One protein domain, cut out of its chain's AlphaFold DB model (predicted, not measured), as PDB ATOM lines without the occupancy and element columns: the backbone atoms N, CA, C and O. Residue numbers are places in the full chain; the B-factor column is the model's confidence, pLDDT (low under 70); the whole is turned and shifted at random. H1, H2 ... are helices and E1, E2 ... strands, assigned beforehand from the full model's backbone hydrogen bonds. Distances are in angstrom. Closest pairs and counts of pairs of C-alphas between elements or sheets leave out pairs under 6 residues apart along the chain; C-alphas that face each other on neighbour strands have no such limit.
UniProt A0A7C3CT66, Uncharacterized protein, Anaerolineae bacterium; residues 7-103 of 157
ATOM      1  N   VAL A   7     223.363 407.712 360.454       93.75
ATOM      2  CA  VAL A   7     222.748 407.180 359.228       93.75
ATOM      3  C   VAL A   7     223.827 406.666 358.283       93.75
ATOM      4  O   VAL A   7     223.715 405.555 357.768       93.75
ATOM      5  N   ALA A   8     224.883 407.456 358.077       93.69
ATOM      6  CA  ALA A   8     225.991 407.080 357.206       93.69
ATOM      7  C   ALA A   8     226.755 405.876 357.773       93.69
ATOM      8  O   ALA A   8     227.054 404.937 357.033       93.69
ATOM      9  N   ASP A   9     226.997 405.865 359.084       95.75
ATOM     10  CA  ASP A   9     227.675 404.762 359.767       95.75
ATOM     11  C   ASP A   9     226.868 403.461 359.653       95.75
ATOM     12  O   ASP A   9     227.389 402.425 359.231       95.75
ATOM     13  N   ALA A  10     225.565 403.521 359.953       96.00
ATOM     14  CA  ALA A  10     224.658 402.387 359.833       96.00
ATOM     15  C   ALA A  10     224.583 401.876 358.393       96.00
ATOM     16  O   ALA A  10     224.715 400.675 358.154       96.00
ATOM     17  N   PHE A  11     224.430 402.779 357.422       94.12
ATOM     18  CA  PHE A  11     224.423 402.421 356.009       94.12
ATOM     19  C   PHE A  11     225.721 401.717 355.610       94.12
ATOM     20  O   PHE A  11     225.672 400.682 354.951       94.12
ATOM     21  N   ALA A  12     226.878 402.225 356.038       94.56
ATOM     22  CA  ALA A  12     228.167 401.638 355.700       94.56
ATOM     23  C   ALA A  12     228.347 400.229 356.290       94.56
ATOM     24  O   ALA A  12     228.975 399.386 355.644       94.56
ATOM     25  N   VAL A  13     227.805 399.962 357.483       96.88
ATOM     26  CA  VAL A  13     227.760 398.614 358.073       96.88
ATOM     27  C   VAL A  13     226.847 397.709 357.247       96.88
ATOM     28  O   VAL A  13     227.292 396.681 356.744       96.88
ATOM     29  N   LEU A  14     225.591 398.110 357.032       94.56
ATOM     30  CA  LEU A  14     224.609 397.284 356.323       94.56
ATOM     31  C   LEU A  14     225.022 397.016 354.872       94.56
ATOM     32  O   LEU A  14     224.882 395.896 354.386       94.56
ATOM     33  N   ARG A  15     225.596 398.008 354.189       92.88
ATOM     34  CA  ARG A  15     226.104 397.870 352.822       92.88
ATOM     35  C   ARG A  15     227.208 396.823 352.725       92.88
ATOM     36  O   ARG A  15     227.226 396.089 351.744       92.88
ATOM     37  N   ARG A  16     228.117 396.753 353.700       94.56
ATOM     38  CA  ARG A  16     229.194 395.747 353.728       94.56
ATOM     39  C   ARG A  16     228.682 394.352 354.081       94.56
ATOM     40  O   ARG A  16     229.253 393.370 353.627       94.56
ATOM     41  N   SER A  17     227.605 394.267 354.859       94.38
ATOM     42  CA  SER A  17     227.016 392.986 355.258       94.38
ATOM     43  C   SER A  17     226.108 392.376 354.192       94.38
ATOM     44  O   SER A  17     226.057 391.159 354.058       94.38
ATOM     45  N   PHE A  18     225.381 393.204 353.438       89.38
ATOM     46  CA  PHE A  18     224.430 392.731 352.429       89.38
ATOM     47  C   PHE A  18     224.982 392.730 351.007       89.38
ATOM     48  O   PHE A  18     224.348 392.148 350.132       89.38
ATOM     49  N   PHE A  19     226.122 393.373 350.753       90.31
ATOM     50  CA  PHE A  19     226.692 393.476 349.415       90.31
ATOM     51  C   PHE A  19     228.219 393.406 349.448       90.31
ATOM     52  O   PHE A  19     228.857 393.947 350.349       90.31
ATOM     53  N   ASP A  20     228.808 392.808 348.417       85.44
ATOM     54  CA  ASP A  20     230.260 392.731 348.256       85.44
ATOM     55  C   ASP A  20     230.870 394.064 347.781       85.44
ATOM     56  O   ASP A  20     230.187 395.085 347.620       85.44
ATOM     57  N   GLU A  21     232.180 394.084 347.555       89.06
ATOM     58  CA  GLU A  21     232.895 395.269 347.063       89.06
ATOM     59  C   GLU A  21     232.398 395.728 345.682       89.06
ATOM     60  O   GLU A  21     232.422 396.919 345.382       89.06
ATOM     61  N   GLN A  22     231.858 394.813 344.872       87.75
ATOM     62  CA  GLN A  22     231.292 395.086 343.548       87.75
ATOM     63  C   GLN A  22     229.790 395.422 343.591       87.75
ATOM     64  O   GLN A  22     229.150 395.517 342.545       87.75
ATOM     65  N   ALA A  23     229.219 395.623 344.784       81.25
ATOM     66  CA  ALA A  23     227.802 395.921 345.003       81.25
ATOM     67  C   ALA A  23     226.834 394.808 344.579       81.25
ATOM     68  O   ALA A  23     225.654 395.065 344.332       81.25
ATOM     69  N   ARG A  24     227.303 393.561 344.542       76.38
ATOM     70  CA  ARG A  24     226.446 392.389 344.345       76.38
ATOM     71  C   ARG A  24     225.927 391.911 345.698       76.38
ATOM     72  O   ARG A  24     226.696 391.914 346.660       76.38
ATOM     73  N   PRO A  25     224.650 391.514 345.805       80.62
ATOM     74  CA  PRO A  25     224.103 391.082 347.078       80.62
ATOM     75  C   PRO A  25     224.738 389.774 347.543       80.62
ATOM     76  O   PRO A  25     224.957 388.857 346.750       80.62
ATOM     77  N   ILE A  26     224.993 389.698 348.843       82.62
ATOM     78  CA  ILE A  26     225.540 388.525 349.516       82.62
ATOM     79  C   ILE A  26     224.372 387.751 350.143       82.62
ATOM     80  O   ILE A  26     223.548 388.358 350.834       82.62
ATOM     81  N   PRO A  27     224.263 386.429 349.920       82.00
ATOM     82  CA  PRO A  27     223.289 385.600 350.620       82.00
ATOM     83  C   PRO A  27     223.507 385.641 352.134       82.00
ATOM     84  O   PRO A  27     224.638 385.597 352.611       82.00
ATOM     85  N   PHE A  28     222.418 385.673 352.893       84.50
ATOM     86  CA  PHE A  28     222.446 385.599 354.347       84.50
ATOM     87  C   PHE A  28     221.311 384.707 354.833       84.50
ATOM     88  O   PHE A  28     220.232 384.665 354.236       84.50
ATOM     89  N   ASP A  29     221.555 384.030 355.946       83.00
ATOM     90  CA  ASP A  29     220.575 383.159 356.567       83.00
ATOM     91  C   ASP A  29     219.895 383.862 357.735       83.00
ATOM     92  O   ASP A  29     220.527 384.497 358.583       83.00
ATOM     93  N   LEU A  30     218.577 383.709 357.795       84.88
ATOM     94  CA  LEU A  30     217.778 384.133 358.931       84.88
ATOM     95  C   LEU A  30     217.340 382.906 359.716       84.88
ATOM     96  O   LEU A  30     216.954 381.883 359.147       84.88
ATOM     97  N   ARG A  31     217.313 383.033 361.042       89.06
ATOM     98  CA  ARG A  31     216.668 382.012 361.867       89.06
ATOM     99  C   ARG A  31     215.177 381.881 361.495       89.06
ATOM    100  O   ARG A  31     214.556 382.870 361.094       89.06
ATOM    101  N   PRO A  32     214.556 380.706 361.698       79.12
ATOM    102  CA  PRO A  32     213.120 380.542 361.497       79.12
ATOM    103  C   PRO A  32     212.297 381.511 362.356       79.12
ATOM    104  O   PRO A  32     212.668 381.816 363.497       79.12
ATOM    105  N   LYS A  33     211.144 381.949 361.831       81.88
ATOM    106  CA  LYS A  33     210.131 382.654 362.627       81.88
ATOM    107  C   LYS A  33     209.543 381.707 363.674       81.88
ATOM    108  O   LYS A  33     209.158 380.585 363.358       81.88
ATOM    109  N   ARG A  34     209.424 382.189 364.908       81.38
ATOM    110  CA  ARG A  34     208.798 381.488 366.038       81.38
ATOM    111  C   ARG A  34     207.289 381.717 366.088       81.38
ATOM    112  O   ARG A  34     206.551 380.854 366.542       81.38
ATOM    113  N   ASN A  35     206.828 382.882 365.629       79.50
ATOM    114  CA  ASN A  35     205.412 383.238 365.540       79.50
ATOM    115  C   ASN A  35     205.177 384.289 364.430       79.50
ATOM    116  O   ASN A  35     206.102 384.677 363.718       79.50
ATOM    117  N   THR A  36     203.927 384.731 364.245       72.12
ATOM    118  CA  THR A  36     203.563 385.673 363.163       72.12
ATOM    119  C   THR A  36     204.221 387.050 363.327       72.12
ATOM    120  O   THR A  36     204.583 387.666 362.328       72.12
ATOM    121  N   GLN A  37     204.369 387.509 364.570       72.75
ATOM    122  CA  GLN A  37     204.896 388.825 364.947       72.75
ATOM    123  C   GLN A  37     206.414 388.811 365.199       72.75
ATOM    124  O   GLN A  37     206.975 389.790 365.672       72.75
ATOM    125  N   ASP A  38     207.067 387.679 364.945       77.94
ATOM    126  CA  ASP A  38     208.500 387.511 365.122       77.94
ATOM    127  C   ASP A  38     209.245 387.980 363.870       77.94
ATOM    128  O   ASP A  38     208.917 387.525 362.770       77.94
ATOM    129  N   ASP A  39     210.265 388.831 364.011       85.50
ATOM    130  CA  ASP A  39     210.990 389.436 362.884       85.50
ATOM    131  C   ASP A  39     212.504 389.142 362.916       85.50
ATOM    132  O   ASP A  39     213.314 389.961 363.350       85.50
ATOM    133  N   PRO A  40     212.917 387.965 362.395       87.56
ATOM    134  CA  PRO A  40     214.323 387.557 362.311       87.56
ATOM    135  C   PRO A  40     215.230 388.512 361.528       87.56
ATOM    136  O   PRO A  40     216.430 388.549 361.783       87.56
ATOM    137  N   LEU A  41     214.681 389.264 360.568       88.62
ATOM    138  CA  LEU A  41     215.458 390.230 359.786       88.62
ATOM    139  C   LEU A  41     215.896 391.417 360.651       88.62
ATOM    140  O   LEU A  41     217.060 391.801 360.610       88.62
ATOM    141  N   ASP A  42     214.995 391.955 361.466       90.75
ATOM    142  CA  ASP A  42     215.274 393.081 362.357       90.75
ATOM    143  C   ASP A  42     216.304 392.681 363.415       90.75
ATOM    144  O   ASP A  42     217.185 393.458 363.774       90.75
ATOM    145  N   GLU A  43     216.233 391.433 363.888       92.25
ATOM    146  CA  GLU A  43     217.251 390.842 364.757       92.25
ATOM    147  C   GLU A  43     218.614 390.752 364.096       92.25
ATOM    148  O   GLU A  43     219.611 391.153 364.698       92.25
ATOM    149  N   TYR A  44     218.649 390.247 362.866       94.12
ATOM    150  CA  TYR A  44     219.875 390.122 362.097       94.12
ATOM    151  C   TYR A  44     220.514 391.495 361.851       94.12
ATOM    152  O   TYR A  44     221.683 391.698 362.167       94.12
ATOM    153  N   ILE A  45     219.729 392.476 361.398       95.19
ATOM    154  CA  ILE A  45     220.168 393.864 361.195       95.19
ATOM    155  C   ILE A  45     220.691 394.468 362.502       95.19
ATOM    156  O   ILE A  45     221.784 395.033 362.522       95.19
ATOM    157  N   ALA A  46     219.963 394.316 363.609       95.88
ATOM    158  CA  ALA A  46     220.399 394.842 364.897       95.88
ATOM    159  C   ALA A  46     221.708 394.201 365.378       95.88
ATOM    160  O   ALA A  46     222.539 394.881 365.980       95.88
ATOM    161  N   GLN A  47     221.913 392.909 365.109       96.69
ATOM    162  CA  GLN A  47     223.163 392.226 365.421       96.69
ATOM    163  C   GLN A  47     224.324 392.765 364.578       96.69
ATOM    164  O   GLN A  47     225.378 393.058 365.142       96.69
ATOM    165  N   LEU A  48     224.124 392.954 363.270       97.31
ATOM    166  CA  LEU A  48     225.127 393.555 362.388       97.31
ATOM    167  C   LEU A  48     225.511 394.962 362.857       97.31
ATOM    168  O   LEU A  48     226.692 395.269 362.982       97.31
ATOM    169  N   LEU A  49     224.522 395.801 363.181       97.50
ATOM    170  CA  LEU A  49     224.755 397.161 363.677       97.50
ATOM    171  C   LEU A  49     225.474 397.153 365.029       97.50
ATOM    172  O   LEU A  49     226.412 397.918 365.223       97.50
ATOM    173  N   LYS A  50     225.102 396.249 365.942       96.69
ATOM    174  CA  LYS A  50     225.784 396.087 367.235       96.69
ATOM    175  C   LYS A  50     227.245 395.646 367.087       96.69
ATOM    176  O   LYS A  50     228.060 395.995 367.929       96.69
ATOM    177  N   GLN A  51     227.564 394.850 366.069       96.38
ATOM    178  CA  GLN A  51     228.930 394.387 365.803       96.38
ATOM    179  C   GLN A  51     229.759 395.420 365.027       96.38
ATOM    180  O   GLN A  51     230.971 395.482 365.210       96.38
ATOM    181  N   GLY A  52     229.119 396.200 364.152       96.12
ATOM    182  CA  GLY A  52     229.793 397.129 363.244       96.12
ATOM    183  C   GLY A  52     229.962 398.554 363.771       96.12
ATOM    184  O   GLY A  52     230.868 399.251 363.321       96.12
ATOM    185  N   LEU A  53     229.113 399.005 364.700       96.12
ATOM    186  CA  LEU A  53     229.207 400.339 365.296       96.12
ATOM    187  C   LEU A  53     230.103 400.310 366.540       96.12
ATOM    188  O   LEU A  53     229.904 399.496 367.438       96.12
ATOM    189  N   THR A  54     231.077 401.217 366.607       91.69
ATOM    190  CA  THR A  54     232.093 401.230 367.676       91.69
ATOM    191  C   THR A  54     231.732 402.121 368.862       91.69
ATOM    192  O   THR A  54     232.157 401.851 369.980       91.69
ATOM    193  N   ASP A  55     230.968 403.187 368.635       93.50
ATOM    194  CA  ASP A  55     230.652 404.222 369.631       93.50
ATOM    195  C   ASP A  55     229.139 404.462 369.804       93.50
ATOM    196  O   ASP A  55     228.718 405.342 370.558       93.50
ATOM    197  N   ALA A  56     228.318 403.653 369.134       96.38
ATOM    198  CA  ALA A  56     226.865 403.721 369.168       96.38
ATOM    199  C   ALA A  56     226.254 402.366 369.535       96.38
ATOM    200  O   ALA A  56     226.796 401.302 369.242       96.38
ATOM    201  N   LEU A  57     225.088 402.413 370.173       95.88
ATOM    202  CA  LEU A  57     224.302 401.241 370.529       95.88
ATOM    203  C   LEU A  57     223.094 401.122 369.608       95.88
ATOM    204  O   LEU A  57     222.428 402.115 369.330       95.88
ATOM    205  N   CYS A  58     222.775 399.892 369.208       96.62
ATOM    206  CA  CYS A  58     221.531 399.556 368.525       96.62
ATOM    207  C   CYS A  58     220.548 398.922 369.509       96.62
ATOM    208  O   CYS A  58     220.823 397.863 370.084       96.62
ATOM    209  N   ARG A  59     219.379 399.542 369.684       93.88
ATOM    210  CA  ARG A  59     218.299 399.029 370.526       93.88
ATOM    211  C   ARG A  59     217.059 398.770 369.687       93.88
ATOM    212  O   ARG A  59     216.489 399.696 369.128       93.88
ATOM    213  N   ARG A  60     216.635 397.508 369.627       92.75
ATOM    214  CA  ARG A  60     215.376 397.124 368.982       92.75
ATOM    215  C   ARG A  60     214.170 397.538 369.815       92.75
ATOM    216  O   ARG A  60     214.265 397.646 371.043       92.75
ATOM    217  N   ALA A  61     213.037 397.672 369.139       85.69
ATOM    218  CA  ALA A  61     211.724 397.628 369.749       85.69
ATOM    219  C   ALA A  61     211.598 396.406 370.678       85.69
ATOM    220  O   ALA A  61     212.043 395.300 370.364       85.69
ATOM    221  N   SER A  62     210.999 396.608 371.852       79.50
ATOM    222  CA  SER A  62     210.860 395.570 372.883       79.50
ATOM    223  C   SER A  62     209.714 394.592 372.627       79.50
ATOM    224  O   SER A  62     209.507 393.675 373.418       79.50
ATOM    225  N   GLY A  63     208.937 394.798 371.566       73.50
ATOM    226  CA  GLY A  63     207.736 394.028 371.296       73.50
ATOM    227  C   GLY A  63     207.096 394.393 369.959       73.50
ATOM    228  O   GLY A  63     207.580 395.282 369.258       73.50
ATOM    229  N   PRO A  64     206.010 393.692 369.604       68.69
ATOM    230  CA  PRO A  64     205.319 393.900 368.342       68.69
ATOM    231  C   PRO A  64     204.636 395.271 368.296       68.69
ATOM    232  O   PRO A  64     204.204 395.787 369.325       68.69
ATOM    233  N   LEU A  65     204.465 395.808 367.083       71.38
ATOM    234  CA  LEU A  65     203.718 397.050 366.809       71.38
ATOM    235  C   LEU A  65     204.306 398.317 367.461       71.38
ATOM    236  O   LEU A  65     203.586 399.292 367.671       71.38
ATOM    237  N   ILE A  66     205.602 398.321 367.766       74.69
ATOM    238  CA  ILE A  66     206.326 399.499 368.252       74.69
ATOM    239  C   ILE A  66     207.115 400.088 367.083       74.69
ATOM    240  O   ILE A  66     207.875 399.375 366.442       74.69
ATOM    241  N   ASN A  67     206.936 401.386 366.836       75.44
ATOM    242  CA  ASN A  67     207.733 402.151 365.881       75.44
ATOM    243  C   ASN A  67     208.635 403.142 366.645       75.44
ATOM    244  O   ASN A  67     208.154 403.765 367.600       75.44
ATOM    245  N   PRO A  68     209.906 403.312 366.243       85.50
ATOM    246  CA  PRO A  68     210.593 402.614 365.145       85.50
ATOM    247  C   PRO A  68     210.994 401.177 365.510       85.50
ATOM    248  O   PRO A  68     211.093 400.844 366.694       85.50
ATOM    249  N   ASP A  69     211.286 400.350 364.502       85.62
ATOM    250  CA  ASP A  69     211.757 398.967 364.705       85.62
ATOM    251  C   ASP A  69     213.051 398.907 365.537       85.62
ATOM    252  O   ASP A  69     213.265 397.988 366.339       85.62
ATOM    253  N   MET A  70     213.929 399.902 365.382       92.50
ATOM    254  CA  MET A  70     215.106 400.082 366.229       92.50
ATOM    255  C   MET A  70     215.584 401.536 366.292       92.50
ATOM    256  O   MET A  70     215.252 402.372 365.459       92.50
ATOM    257  N   VAL A  71     216.401 401.833 367.300       94.44
ATOM    258  CA  VAL A  71     217.048 403.130 367.507       94.44
ATOM    259  C   VAL A  71     218.548 402.920 367.635       94.44
ATOM    260  O   VAL A  71     218.998 402.061 368.401       94.44
ATOM    261  N   LEU A  72     219.318 403.730 366.916       95.69
ATOM    262  CA  LEU A  72     220.750 403.883 367.131       95.69
ATOM    263  C   LEU A  72     221.002 405.132 367.955       95.69
ATOM    264  O   LEU A  72     220.404 406.169 367.681       95.69
ATOM    265  N   TYR A  73     221.885 405.057 368.943       95.25
ATOM    266  CA  TYR A  73     222.245 406.235 369.727       95.25
ATOM    267  C   TYR A  73     223.639 406.133 370.340       95.25
ATOM    268  O   TYR A  73     224.125 405.035 370.612       95.25
ATOM    269  N   ARG A  74     224.263 407.285 370.602       95.25
ATOM    270  CA  ARG A  74     225.548 407.407 371.304       95.25
ATOM    271  C   ARG A  74     225.309 407.758 372.777       95.25
ATOM    272  O   ARG A  74     225.015 408.917 373.075       95.25
ATOM    273  N   PRO A  75     225.450 406.817 373.733       93.88
ATOM    274  CA  PRO A  75     225.121 407.072 375.139       93.88
ATOM    275  C   PRO A  75     225.857 408.277 375.731       93.88
ATOM    276  O   PRO A  75     225.250 409.074 376.442       93.88
ATOM    277  N   ALA A  76     227.136 408.441 375.381       91.94
ATOM    278  CA  ALA A  76     227.969 409.545 375.853       91.94
ATOM    279  C   ALA A  76     227.458 410.930 375.414       91.94
ATOM    280  O   ALA A  76     227.701 411.905 376.115       91.94
ATOM    281  N   LEU A  77     226.738 411.021 374.290       90.62
ATOM    282  CA  LEU A  77     226.216 412.286 373.754       90.62
ATOM    283  C   LEU A  77     224.737 412.523 374.077       90.62
ATOM    284  O   LEU A  77     224.264 413.659 374.012       90.62
ATOM    285  N   CYS A  78     223.999 411.455 374.389       91.44
ATOM    286  CA  CYS A  78     222.591 411.531 374.777       91.44
ATOM    287  C   CYS A  78     222.400 411.708 376.289       91.44
ATOM    288  O   CYS A  78     221.359 412.207 376.711       91.44
ATOM    289  N   SER A  79     223.362 411.283 377.113       91.38
ATOM    290  CA  SER A  79     223.258 411.399 378.570       91.38
ATOM    291  C   SER A  79     223.142 412.865 378.996       91.38
ATOM    292  O   SER A  79     224.012 413.674 378.689       91.38
ATOM    293  N   GLY A  80     222.056 413.208 379.693       86.50
ATOM    294  CA  GLY A  80     221.809 414.567 380.189       86.50
ATOM    295  C   GLY A  80     221.381 415.586 379.125       86.50
ATOM    296  O   GLY A  80     221.166 416.743 379.471       86.50
ATOM    297  N   ALA A  81     221.229 415.182 377.860       87.75
ATOM    298  CA  ALA A  81     220.745 416.061 376.799       87.75
ATOM    299  C   ALA A  81     219.229 416.293 376.918       87.75
ATOM    300  O   ALA A  81     218.472 415.372 377.251       87.75
ATOM    301  N   ALA A  82     218.767 417.509 376.613       87.12
ATOM    302  CA  ALA A  82     217.338 417.769 376.516       87.12
ATOM    303  C   ALA A  82     216.767 417.085 375.266       87.12
ATOM    304  O   ALA A  82     217.446 416.925 374.254       87.12
ATOM    305  N   ARG A  83     215.488 416.696 375.307       80.44
ATOM    306  CA  ARG A  83     214.835 416.041 374.157       80.44
ATOM    307  C   ARG A  83     214.861 416.903 372.892       80.44
ATOM    308  O   ARG A  83     214.992 416.350 371.807       80.44
ATOM    309  N   SER A  84     214.750 418.224 373.036       84.38
ATOM    310  CA  SER A  84     214.840 419.188 371.931       84.38
ATOM    311  C   SER A  84     216.172 419.099 371.193       84.38
ATOM    312  O   SER A  84     216.197 419.162 369.972       84.38
ATOM    313  N   ASP A  85     217.260 418.879 371.927       79.12
ATOM    314  CA  ASP A  85     218.620 418.860 371.380       79.12
ATOM    315  C   ASP A  85     218.906 417.565 370.608       79.12
ATOM    316  O   ASP A  85     219.907 417.457 369.905       79.12
ATOM    317  N   LEU A  86     218.041 416.561 370.770       82.75
ATOM    318  CA  LEU A  86     218.159 415.247 370.149       82.75
ATOM    319  C   LEU A  86     217.273 415.084 368.913       82.75
ATOM    320  O   LEU A  86     217.513 414.165 368.136       82.75
ATOM    321  N   ALA A  87     216.244 415.921 368.749       76.81
ATOM    322  CA  ALA A  87     215.190 415.709 367.758       76.81
ATOM    323  C   ALA A  87     215.727 415.645 366.318       76.81
ATOM    324  O   ALA A  87     215.300 414.781 365.555       76.81
ATOM    325  N   ASP A  88     216.712 416.489 366.000       79.75
ATOM    326  CA  ASP A  88     217.265 416.633 364.650       79.75
ATOM    327  C   ASP A  88     218.781 416.334 364.580       79.75
ATOM    328  O   ASP A  88     219.429 416.563 363.557       79.75
ATOM    329  N   ASP A  89     219.374 415.790 365.654       86.44
ATOM    330  CA  ASP A  89     220.811 415.494 365.721       86.44
ATOM    331  C   ASP A  89     221.113 414.026 365.382       86.44
ATOM    332  O   ASP A  89     221.285 413.151 366.241       86.44
ATOM    333  N   THR A  90     221.256 413.779 364.082       91.69
ATOM    334  CA  THR A  90     221.645 412.472 363.521       91.69
ATOM    335  C   THR A  90     223.053 412.010 363.917       91.69
ATOM    336  O   THR A  90     223.416 410.862 363.656       91.69
ATOM    337  N   THR A  91     223.862 412.850 364.573       93.62
ATOM    338  CA  THR A  91     225.130 412.420 365.182       93.62
ATOM    339  C   THR A  91     224.924 411.812 366.571       93.62
ATOM    340  O   THR A  91     225.828 411.166 367.097       93.62
ATOM    341  N   ARG A  92     223.748 411.960 367.188       91.44
ATOM    342  CA  ARG A  92     223.480 411.455 368.544       91.44
ATOM    343  C   ARG A  92     222.496 410.312 368.566       91.44
ATOM    344  O   ARG A  92     222.736 409.344 369.286       91.44
ATOM    345  N   ILE A  93     221.405 410.429 367.817       92.69
ATOM    346  CA  ILE A  93     220.317 409.455 367.821       92.69
ATOM    347  C   ILE A  93     219.647 409.382 366.450       92.69
ATOM    348  O   ILE A  93     219.491 410.386 365.764       92.69
ATOM    349  N   VAL A  94     219.245 408.182 366.039       92.50
ATOM    350  CA  VAL A  94     218.437 407.983 364.836       92.50
ATOM    351  C   VAL A  94     217.492 406.797 364.992       92.50
ATOM    352  O   VAL A  94     217.848 405.753 365.538       92.50
ATOM    353  N   ALA A  95     216.272 406.974 364.498       88.25
ATOM    354  CA  ALA A  95     215.271 405.930 364.356       88.25
ATOM    355  C   ALA A  95     215.473 405.177 363.033       88.25
ATOM    356  O   ALA A  95     215.638 405.798 361.984       88.25
ATOM    357  N   LEU A  96     215.431 403.847 363.071       87.19
ATOM    358  CA  LEU A  96     215.512 402.987 361.895       87.19
ATOM    359  C   LEU A  96     214.256 402.131 361.781       87.19
ATOM    360  O   LEU A  96     213.855 401.459 362.731       87.19
ATOM    361  N   GLU A  97     213.694 402.120 360.580       86.56
ATOM    362  CA  GLU A  97     212.545 401.306 360.208       86.56
ATOM    363  C   GLU A  97     212.955 400.333 359.098       86.56
ATOM    364  O   GLU A  97     213.499 400.737 358.065       86.56
ATOM    365  N   VAL A  98     212.668 399.050 359.288       83.81
ATOM    366  CA  VAL A  98     212.959 397.981 358.342       83.81
ATOM    367  C   VAL A  98     211.698 397.675 357.544       83.81
ATOM    368  O   VAL A  98     210.724 397.101 358.025       83.81
ATOM    369  N   LYS A  99     211.713 398.022 356.256       77.06
ATOM    370  CA  LYS A  99     210.621 397.680 355.339       77.06
ATOM    371  C   LYS A  99     210.995 396.490 354.466       77.06
ATOM    372  O   LYS A  99     212.040 396.468 353.824       77.06
ATOM    373  N   LYS A 100     210.090 395.511 354.399       67.12
ATOM    374  CA  LYS A 100     210.172 394.381 353.467       67.12
ATOM    375  C   LYS A 100     209.433 394.744 352.185       67.12
ATOM    376  O   LYS A 100     208.260 395.110 352.225       67.12
ATOM    377  N   LEU A 101     210.121 394.636 351.055       57.81
ATOM    378  CA  LEU A 101     209.528 394.818 349.735       57.81
ATOM    379  C   LEU A 101     209.232 393.447 349.127       57.81
ATOM    380  O   LEU A 101     210.143 392.712 348.759       57.81
ATOM    381  N   GLU A 102     207.950 393.109 349.008       48.97
ATOM    382  CA  GLU A 102     207.501 391.934 348.261       48.97
ATOM    383  C   GLU A 102     207.141 392.330 346.824       48.97
ATOM    384  O   GLU A 102     206.450 393.325 346.582       48.97
ATOM    385  N   ARG A 103     207.585 391.538 345.844       45.84
ATOM    386  CA  ARG A 103     207.274 391.752 344.423       45.84
ATOM    387  C   ARG A 103     206.245 390.719 343.960       45.84
ATOM    388  O   ARG A 103     206.453 389.517 344.096       45.84
TER     389      ARG A 103
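AT A GLANCE: This is residues 7 to 103 of the 157 residues of an uncharacterized protein of Anaerolineae bacterium (UniProt A0A7C3CT66). A small three-stranded sheet has the helix H2 packed over one face, running along the edge strand E1, while H1 crosses H2 at a steep angle and only grazes the sheet with its residues 7 to 10. The short helices H3 and H4 lie beyond one end of the sheet, and a long loop, residues 19 to 39, lies at the other end of the whole. The 97 printed residues run H1 H2 E1 E2 H3 H4 E3, of mixed class, with under half in named elements; the sheet's order is E1, E2, E3, antiparallel. The whole is only just compact, close to loose, with a radius of gyration of the C-alphas of 14.7 A and spans of 41 by 35 by 24 A.

IN THESE COORDINATES: Look first at the strands E1, residues 57 to 60, E2, residues 70 to 73, and E3, residues 93 to 96, which ends at C-alpha 96 (215.512, 402.987, 361.895). Find H2 from C-alpha 40 (214.323, 387.557, 362.311) to residue 52, 18.2 A long. H1 starts at C-alpha 7 (222.748, 407.180, 359.228) and runs 16.1 A to residue 18. H3 is residues 75 to 78 and H4 residues 83 to 86.

HOW THE PARTS SIT: In the hairpin E1 and E2, find N 57 and O 73 at 2.8 A; between E2 and E3, N 72 and O 94 at 2.9 A. H2 is over E1 at a height over the sheet of 8.9 A; their closest C-alphas, Lys 50 and Cys 58, are 5.6 A apart. H1 and H2 touch, closest at the C-alphas of Val 13 and Gly 52, 5.8 A, opposite ways at a steep tilt of 68 degrees, only just short of about perpendicular. H3 and H4 are close but not clearly touching, with the C-alphas of Cys 78 and Leu 86 at 7.4 A; neither is on the sheet, H3 only just, with 4 pairs of C-alphas within 10 A. In H1 and H2 every O i to N i+4 pair is within hydrogen-bond range; H3 and H4 are too short for such a pair.

THE WHOLE: The farthest C-alphas, Gly 80 and Arg 103, are 44.8 A apart. The printed part has no cut, and the link from H1 to H2 is long. Look for low confidence at residue 64 and residues 100 to 103, under pLDDT 70.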